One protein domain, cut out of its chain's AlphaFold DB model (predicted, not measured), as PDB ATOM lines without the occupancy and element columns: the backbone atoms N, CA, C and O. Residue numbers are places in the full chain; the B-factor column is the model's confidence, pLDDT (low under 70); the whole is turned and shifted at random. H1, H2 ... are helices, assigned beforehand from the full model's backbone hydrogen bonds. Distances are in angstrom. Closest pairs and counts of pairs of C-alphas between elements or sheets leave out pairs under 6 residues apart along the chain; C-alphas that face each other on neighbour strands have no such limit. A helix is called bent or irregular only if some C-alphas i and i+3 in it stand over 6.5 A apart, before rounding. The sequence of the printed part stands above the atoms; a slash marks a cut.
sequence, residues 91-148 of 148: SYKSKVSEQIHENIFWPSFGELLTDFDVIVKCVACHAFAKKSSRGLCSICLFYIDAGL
ATOM      1  N   SER A  91      20.932 -25.580 -23.573       53.56
ATOM      2  CA  SER A  91      20.673 -27.010 -23.771       53.56
ATOM      3  C   SER A  91      21.294 -27.428 -25.103       53.56
ATOM      4  O   SER A  91      20.728 -27.177 -26.171       53.56
ATOM      5  N   TYR A  92      22.487 -28.018 -25.062       42.12
ATOM      6  CA  TYR A  92      23.139 -28.543 -26.253       42.12
ATOM      7  C   TYR A  92      22.231 -29.621 -26.841       42.12
ATOM      8  O   TYR A  92      22.082 -30.685 -26.250       42.12
ATOM      9  N   LYS A  93      21.594 -29.308 -27.979       51.47
ATOM     10  CA  LYS A  93      20.585 -30.149 -28.635       51.47
ATOM     11  C   LYS A  93      19.460 -30.538 -27.663       51.47
ATOM     12  O   LYS A  93      19.463 -31.639 -27.129       51.47
ATOM     13  N   SER A  94      18.463 -29.670 -27.478       54.78
ATOM     14  CA  SER A  94      17.236 -29.977 -26.709       54.78
ATOM     15  C   SER A  94      16.624 -31.352 -27.041       54.78
ATOM     16  O   SER A  94      16.089 -32.019 -26.163       54.78
ATOM     17  N   LYS A  95      16.822 -31.822 -28.279       60.41
ATOM     18  CA  LYS A  95      16.434 -33.150 -28.767       60.41
ATOM     19  C   LYS A  95      17.171 -34.327 -28.117       60.41
ATOM     20  O   LYS A  95      16.695 -35.437 -28.251       60.41
ATOM     21  N   VAL A  96      18.317 -34.162 -27.452       62.94
ATOM     22  CA  VAL A  96      19.078 -35.299 -26.888       62.94
ATOM     23  C   VAL A  96      18.343 -35.920 -25.708       62.94
ATOM     24  O   VAL A  96      18.301 -37.138 -25.611       62.94
ATOM     25  N   SER A  97      17.717 -35.112 -24.847       60.97
ATOM     26  CA  SER A  97      16.892 -35.651 -23.756       60.97
ATOM     27  C   SER A  97      15.678 -36.398 -24.307       60.97
ATOM     28  O   SER A  97      15.381 -37.496 -23.852       60.97
ATOM     29  N   GLU A  98      15.010 -35.835 -25.318       68.31
ATOM     30  CA  GLU A  98      13.888 -36.483 -26.012       68.31
ATOM     31  C   GLU A  98      14.336 -37.774 -26.713       68.31
ATOM     32  O   GLU A  98      13.699 -38.804 -26.558       68.31
ATOM     33  N   GLN A  99      15.485 -37.767 -27.394       70.56
ATOM     34  CA  GLN A  99      16.058 -38.932 -28.077       70.56
ATOM     35  C   GLN A  99      16.519 -40.030 -27.115       70.56
ATOM     36  O   GLN A  99      16.472 -41.199 -27.488       70.56
ATOM     37  N   ILE A 100      16.964 -39.676 -25.906       68.06
ATOM     38  CA  ILE A 100      17.235 -40.643 -24.837       68.06
ATOM     39  C   ILE A 100      15.913 -41.258 -24.365       68.06
ATOM     40  O   ILE A 100      15.805 -42.479 -24.320       68.06
ATOM     41  N   HIS A 101      14.880 -40.445 -24.114       69.38
ATOM     42  CA  HIS A 101      13.554 -40.946 -23.725       69.38
ATOM     43  C   HIS A 101      12.871 -41.791 -24.818       69.38
ATOM     44  O   HIS A 101      12.153 -42.738 -24.505       69.38
ATOM     45  N   GLU A 102      13.114 -41.491 -26.094       77.81
ATOM     46  CA  GLU A 102      12.620 -42.252 -27.249       77.81
ATOM     47  C   GLU A 102      13.536 -43.434 -27.633       77.81
ATOM     48  O   GLU A 102      13.263 -44.126 -28.614       77.81
ATOM     49  N   ASN A 103      14.621 -43.689 -26.883       70.00
ATOM     50  CA  ASN A 103      15.651 -44.701 -27.179       70.00
ATOM     51  C   ASN A 103      16.296 -44.580 -28.578       70.00
ATOM     52  O   ASN A 103      16.872 -45.535 -29.100       70.00
ATOM     53  N   ILE A 104      16.233 -43.402 -29.195       77.56
ATOM     54  CA  ILE A 104      16.879 -43.091 -30.478       77.56
ATOM     55  C   ILE A 104      18.390 -42.913 -30.289       77.56
ATOM     56  O   ILE A 104      19.179 -43.186 -31.196       77.56
ATOM     57  N   PHE A 105      18.806 -42.452 -29.110       72.81
ATOM     58  CA  PHE A 105      20.203 -42.210 -28.778       72.81
ATOM     59  C   PHE A 105      20.493 -42.639 -27.340       72.81
ATOM     60  O   PHE A 105      19.876 -42.133 -26.408       72.81
ATOM     61  N   TRP A 106      21.481 -43.517 -27.157       76.81
ATOM     62  CA  TRP A 106      21.980 -43.913 -25.842       76.81
ATOM     63  C   TRP A 106      23.487 -43.643 -25.746       76.81
ATOM     64  O   TRP A 106      24.243 -44.104 -26.608       76.81
ATOM     65  N   PRO A 107      23.967 -42.886 -24.746       74.62
ATOM     66  CA  PRO A 107      25.396 -42.666 -24.570       74.62
ATOM     67  C   PRO A 107      26.119 -43.973 -24.240       74.62
ATOM     68  O   PRO A 107      25.637 -44.769 -23.441       74.62
ATOM     69  N   SER A 108      27.325 -44.163 -24.775       78.06
ATOM     70  CA  SER A 108      28.128 -45.374 -24.531       78.06
ATOM     71  C   SER A 108      28.480 -45.601 -23.056       78.06
ATOM     72  O   SER A 108      28.691 -46.732 -22.639       78.06
ATOM     73  N   PHE A 109      28.533 -44.537 -22.254       74.31
ATOM     74  CA  PHE A 109      28.728 -44.625 -20.807       74.31
ATOM     75  C   PHE A 109      27.411 -44.755 -20.025       74.31
ATOM     76  O   PHE A 109      27.452 -44.952 -18.815       74.31
ATOM     77  N   GLY A 110      26.253 -44.637 -20.680       73.12
ATOM     78  CA  GLY A 110      24.942 -44.736 -20.034       73.12
ATOM     79  C   GLY A 110      24.700 -46.112 -19.416       73.12
ATOM     80  O   GLY A 110      24.053 -46.213 -18.386       73.12
ATOM     81  N   GLU A 111      25.299 -47.164 -19.980       75.44
ATOM     82  CA  GLU A 111      25.278 -48.521 -19.408       75.44
ATOM     83  C   GLU A 111      26.182 -48.677 -18.173       75.44
ATOM     84  O   GLU A 111      25.994 -49.593 -17.376       75.44
ATOM     85  N   LEU A 112      27.162 -47.783 -17.991       77.12
ATOM     86  CA  LEU A 112      28.081 -47.810 -16.846       77.12
ATOM     87  C   LEU A 112      27.471 -47.166 -15.595       77.12
ATOM     88  O   LEU A 112      27.994 -47.342 -14.495       77.12
ATOM     89  N   LEU A 113      26.384 -46.410 -15.758       69.75
ATOM     90  CA  LEU A 113      25.689 -45.709 -14.689       69.75
ATOM     91  C   LEU A 113      24.283 -46.292 -14.557       69.75
ATOM     92  O   LEU A 113      23.410 -46.046 -15.384       69.75
ATOM     93  N   THR A 114      24.053 -47.050 -13.485       61.97
ATOM     94  CA  THR A 114      22.778 -47.738 -13.213       61.97
ATOM     95  C   THR A 114      21.566 -46.806 -13.108       61.97
ATOM     96  O   THR A 114      20.430 -47.270 -13.141       61.97
ATOM     97  N   ASP A 115      21.790 -45.503 -12.969       62.16
ATOM     98  CA  ASP A 115      20.788 -44.464 -12.760       62.16
ATOM     99  C   ASP A 115      20.873 -43.317 -13.784       62.16
ATOM    100  O   ASP A 115      20.302 -42.252 -13.551       62.16
ATOM    101  N   PHE A 116      21.533 -43.530 -14.931       67.88
ATOM    102  CA  PHE A 116      21.749 -42.493 -15.951       67.88
ATOM    103  C   PHE A 116      20.457 -41.790 -16.417       67.88
ATOM    104  O   PHE A 116      20.424 -40.566 -16.531       67.88
ATOM    105  N   ASP A 117      19.388 -42.558 -16.642       61.34
ATOM    106  CA  ASP A 117      18.067 -42.067 -17.079       61.34
ATOM    107  C   ASP A 117      17.166 -41.631 -15.902       61.34
ATOM    108  O   ASP A 117      16.136 -40.974 -16.054       61.34
ATOM    109  N   VAL A 118      17.552 -41.939 -14.662       63.19
ATOM    110  CA  VAL A 118      16.684 -41.713 -13.505       63.19
ATOM    111  C   VAL A 118      16.881 -40.297 -12.975       63.19
ATOM    112  O   VAL A 118      17.614 -40.110 -12.007       63.19
ATOM    113  N   ILE A 119      16.169 -39.318 -13.558       61.25
ATOM    114  CA  ILE A 119      15.977 -37.920 -13.097       61.25
ATOM    115  C   ILE A 119      16.994 -37.531 -12.015       61.25
ATOM    116  O   ILE A 119      16.769 -37.798 -10.834       61.25
ATOM    117  N   VAL A 120      18.100 -36.876 -12.381       69.81
ATOM    118  CA  VAL A 120      19.163 -36.478 -11.429       69.81
ATOM    119  C   VAL A 120      18.624 -35.587 -10.297       69.81
ATOM    120  O   VAL A 120      19.299 -35.368  -9.302       69.81
ATOM    121  N   LYS A 121      17.390 -35.082 -10.407       79.31
ATOM    122  CA  LYS A 121      16.711 -34.236  -9.422       79.31
ATOM    123  C   LYS A 121      16.072 -35.049  -8.291       79.31
ATOM    124  O   LYS A 121      15.526 -36.127  -8.492       79.31
ATOM    125  N   CYS A 122      16.110 -34.483  -7.095       85.19
ATOM    126  CA  CYS A 122      15.498 -34.974  -5.872       85.19
ATOM    127  C   CYS A 122      14.033 -35.337  -6.102       85.19
ATOM    128  O   CYS A 122      13.277 -34.523  -6.633       85.19
ATOM    129  N   VAL A 123      13.636 -36.522  -5.637       83.69
ATOM    130  CA  VAL A 123      12.261 -37.026  -5.750       83.69
ATOM    131  C   VAL A 123      11.262 -36.149  -4.989       83.69
ATOM    132  O   VAL A 123      10.116 -36.061  -5.398       83.69
ATOM    133  N   ALA A 124      11.682 -35.473  -3.915       85.25
ATOM    134  CA  ALA A 124      10.784 -34.643  -3.109       85.25
ATOM    135  C   ALA A 124      10.602 -33.221  -3.664       85.25
ATOM    136  O   ALA A 124       9.482 -32.739  -3.777       85.25
ATOM    137  N   CYS A 125      11.695 -32.521  -3.992       86.44
ATOM    138  CA  CYS A 125      11.619 -31.106  -4.377       86.44
ATOM    139  C   CYS A 125      11.751 -30.847  -5.877       86.44
ATOM    140  O   CYS A 125      11.561 -29.713  -6.302       86.44
ATOM    141  N   HIS A 126      12.153 -31.845  -6.672       79.94
ATOM    142  CA  HIS A 126      12.410 -31.726  -8.113       79.94
ATOM    143  C   HIS A 126      13.320 -30.547  -8.528       79.94
ATOM    144  O   HIS A 126      13.379 -30.188  -9.703       79.94
ATOM    145  N   ALA A 127      14.058 -29.953  -7.585       77.31
ATOM    146  CA  ALA A 127      14.859 -28.750  -7.802       77.31
ATOM    147  C   ALA A 127      16.364 -29.032  -7.711       77.31
ATOM    148  O   ALA A 127      17.138 -28.570  -8.543       77.31
ATOM    149  N   PHE A 128      16.782 -29.832  -6.729       78.81
ATOM    150  CA  PHE A 128      18.194 -30.093  -6.429       78.81
ATOM    151  C   PHE A 128      18.617 -31.501  -6.826       78.81
ATOM    152  O   PHE A 128      17.790 -32.402  -6.810       78.81
ATOM    153  N   ALA A 129      19.902 -31.721  -7.113       81.88
ATOM    154  CA  ALA A 129      20.403 -33.047  -7.468       81.88
ATOM    155  C   ALA A 129      20.280 -34.068  -6.315       81.88
ATOM    156  O   ALA A 129      20.459 -33.723  -5.140       81.88
ATOM    157  N   LYS A 130      20.003 -35.330  -6.657       84.62
ATOM    158  CA  LYS A 130      20.033 -36.483  -5.754       84.62
ATOM    159  C   LYS A 130      21.448 -36.649  -5.207       84.62
ATOM    160  O   LYS A 130      22.420 -36.612  -5.953       84.62
ATOM    161  N   LYS A 131      21.558 -36.819  -3.894       81.62
ATOM    162  CA  LYS A 131      22.827 -37.107  -3.206       81.62
ATOM    163  C   LYS A 131      22.753 -38.354  -2.329       81.62
ATOM    164  O   LYS A 131      23.779 -38.795  -1.826       81.62
ATOM    165  N   SER A 132      21.559 -38.905  -2.132       77.50
ATOM    166  CA  SER A 132      21.338 -40.111  -1.343       77.50
ATOM    167  C   SER A 132      20.800 -41.247  -2.201       77.50
ATOM    168  O   SER A 132      20.107 -41.019  -3.195       77.50
ATOM    169  N   SER A 133      21.046 -42.482  -1.762       76.12
ATOM    170  CA  SER A 133      20.458 -43.694  -2.348       76.12
ATOM    171  C   SER A 133      18.926 -43.717  -2.277       76.12
ATOM    172  O   SER A 133      18.287 -44.416  -3.053       76.12
ATOM    173  N   ARG A 134      18.319 -42.911  -1.391       79.12
ATOM    174  CA  ARG A 134      16.863 -42.697  -1.306       79.12
ATOM    175  C   ARG A 134      16.324 -41.731  -2.371       79.12
ATOM    176  O   ARG A 134      15.145 -41.400  -2.353       79.12
ATOM    177  N   GLY A 135      17.173 -41.228  -3.268       81.06
ATOM    178  CA  GLY A 135      16.770 -40.291  -4.317       81.06
ATOM    179  C   GLY A 135      16.457 -38.882  -3.805       81.06
ATOM    180  O   GLY A 135      15.730 -38.138  -4.465       81.06
ATOM    181  N   LEU A 136      16.995 -38.488  -2.647       85.38
ATOM    182  CA  LEU A 136      16.791 -37.160  -2.063       85.38
ATOM    183  C   LEU A 136      18.027 -36.277  -2.260       85.38
ATOM    184  O   LEU A 136      19.161 -36.765  -2.293       85.38
ATOM    185  N   CYS A 137      17.825 -34.963  -2.373       90.75
ATOM    186  CA  CYS A 137      18.922 -34.011  -2.211       90.75
ATOM    187  C   CYS A 137      19.317 -33.907  -0.736       90.75
ATOM    188  O   CYS A 137      18.557 -34.292   0.152       90.75
ATOM    189  N   SER A 138      20.486 -33.327  -0.472       88.00
ATOM    190  CA  SER A 138      20.977 -33.116   0.896       88.00
ATOM    191  C   SER A 138      19.993 -32.342   1.779       88.00
ATOM    192  O   SER A 138      19.898 -32.626   2.963       88.00
ATOM    193  N   ILE A 139      19.242 -31.399   1.202       89.06
ATOM    194  CA  ILE A 139      18.267 -30.580   1.935       89.06
ATOM    195  C   ILE A 139      17.034 -31.408   2.316       89.06
ATOM    196  O   ILE A 139      16.642 -31.430   3.475       89.06
ATOM    197  N   CYS A 140      16.430 -32.120   1.360       91.38
ATOM    198  CA  CYS A 140      15.250 -32.941   1.639       91.38
ATOM    199  C   CYS A 140      15.575 -34.129   2.549       91.38
ATOM    200  O   CYS A 140      14.751 -34.494   3.377       91.38
ATOM    201  N   LEU A 141      16.772 -34.711   2.421       90.62
ATOM    202  CA  LEU A 141      17.228 -35.748   3.343       90.62
ATOM    203  C   LEU A 141      17.354 -35.197   4.769       90.62
ATOM    204  O   LEU A 141      16.860 -35.825   5.693       90.62
ATOM    205  N   PHE A 142      17.939 -34.003   4.926       90.88
ATOM    206  CA  PHE A 142      18.064 -33.346   6.227       90.88
ATOM    207  C   PHE A 142      16.708 -33.123   6.907       90.88
ATOM    208  O   PHE A 142      16.574 -33.446   8.080       90.88
ATOM    209  N   TYR A 143      15.699 -32.617   6.186       90.44
ATOM    210  CA  TYR A 143      14.369 -32.403   6.771       90.44
ATOM    211  C   TYR A 143      13.710 -33.713   7.216       90.44
ATOM    212  O   TYR A 143      13.213 -33.789   8.335       90.44
ATOM    213  N   ILE A 144      13.810 -34.767   6.400       87.31
ATOM    214  CA  ILE A 144      13.262 -36.082   6.749       87.31
ATOM    215  C   ILE A 144      13.987 -36.692   7.956       87.31
ATOM    216  O   ILE A 144      13.334 -37.207   8.860       87.31
ATOM    217  N   ASP A 145      15.319 -36.617   8.002       88.31
ATOM    218  CA  ASP A 145      16.105 -37.140   9.126       88.31
ATOM    219  C   ASP A 145      15.884 -36.318  10.412       88.31
ATOM    220  O   ASP A 145      15.980 -36.855  11.516       88.31
ATOM    221  N   ALA A 146      15.540 -35.034  10.279       88.19
ATOM    222  CA  ALA A 146      15.147 -34.157  11.381       88.19
ATOM    223  C   ALA A 146      13.674 -34.320  11.815       88.19
ATOM    224  O   ALA A 146      13.270 -33.705  12.802       88.19
ATOM    225  N   GLY A 147      12.879 -35.144  11.118       77.50
ATOM    226  CA  GLY A 147      11.471 -35.399  11.439       77.50
ATOM    227  C   GLY A 147      10.506 -34.263  11.074       77.50
ATOM    228  O   GLY A 147       9.477 -34.120  11.733       77.50
ATOM    229  N   LEU A 148      10.852 -33.458  10.061       57.88
ATOM    230  CA  LEU A 148      10.049 -32.357   9.511       57.88
ATOM    231  C   LEU A 148       9.396 -32.727   8.175       57.88
ATOM    232  O   LEU A 148      10.067 -33.374   7.337       57.88
TER     233      LEU A 148
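This is residues 91 to 148 of the 148 residues of an uncharacterized protein of Rhizophagus irregularis (strain DAOM 197198w) (UniProt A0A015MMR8). With little regular structure, this is a long, winding chain with a short helix toward each end: H2 toward one end of the long axis, H1 toward the other, and unnamed loops between them. The printed part has 58 residues, with two named helices, H1 then H2, and no named strand. The class is all helix, though the named elements hold only 15 residues. The whole is loose, with a radius of gyration of the C-alphas of 14.3 A, and elongated, spanning 43 by 23 by 16 A.

Look first at H2, residues 138 to 145, then back along the chain to H1, residues 95 to 101; the two are apart. In H1 and H2, every O i to N i+4 pair is within hydrogen-bond range.

Find C-alpha 138 at (20.977, -33.116, 0.896); from there H2 runs 10.4 A to C-alpha 145 at (16.105, -37.140, 9.126). H1 begins at C-alpha 95, at (16.434, -33.150, -28.767), and measures 9.7 A.

The C-alphas of Ile 104 and Gly 147, the two farthest apart, are 43.0 A apart. Residues 102 to 137 make a long link. The printed part has no cut. Mean pLDDT of the printed part is 74.8; residues 91 to 98, 100 to 101, 113 to 120 and 148 are under 70.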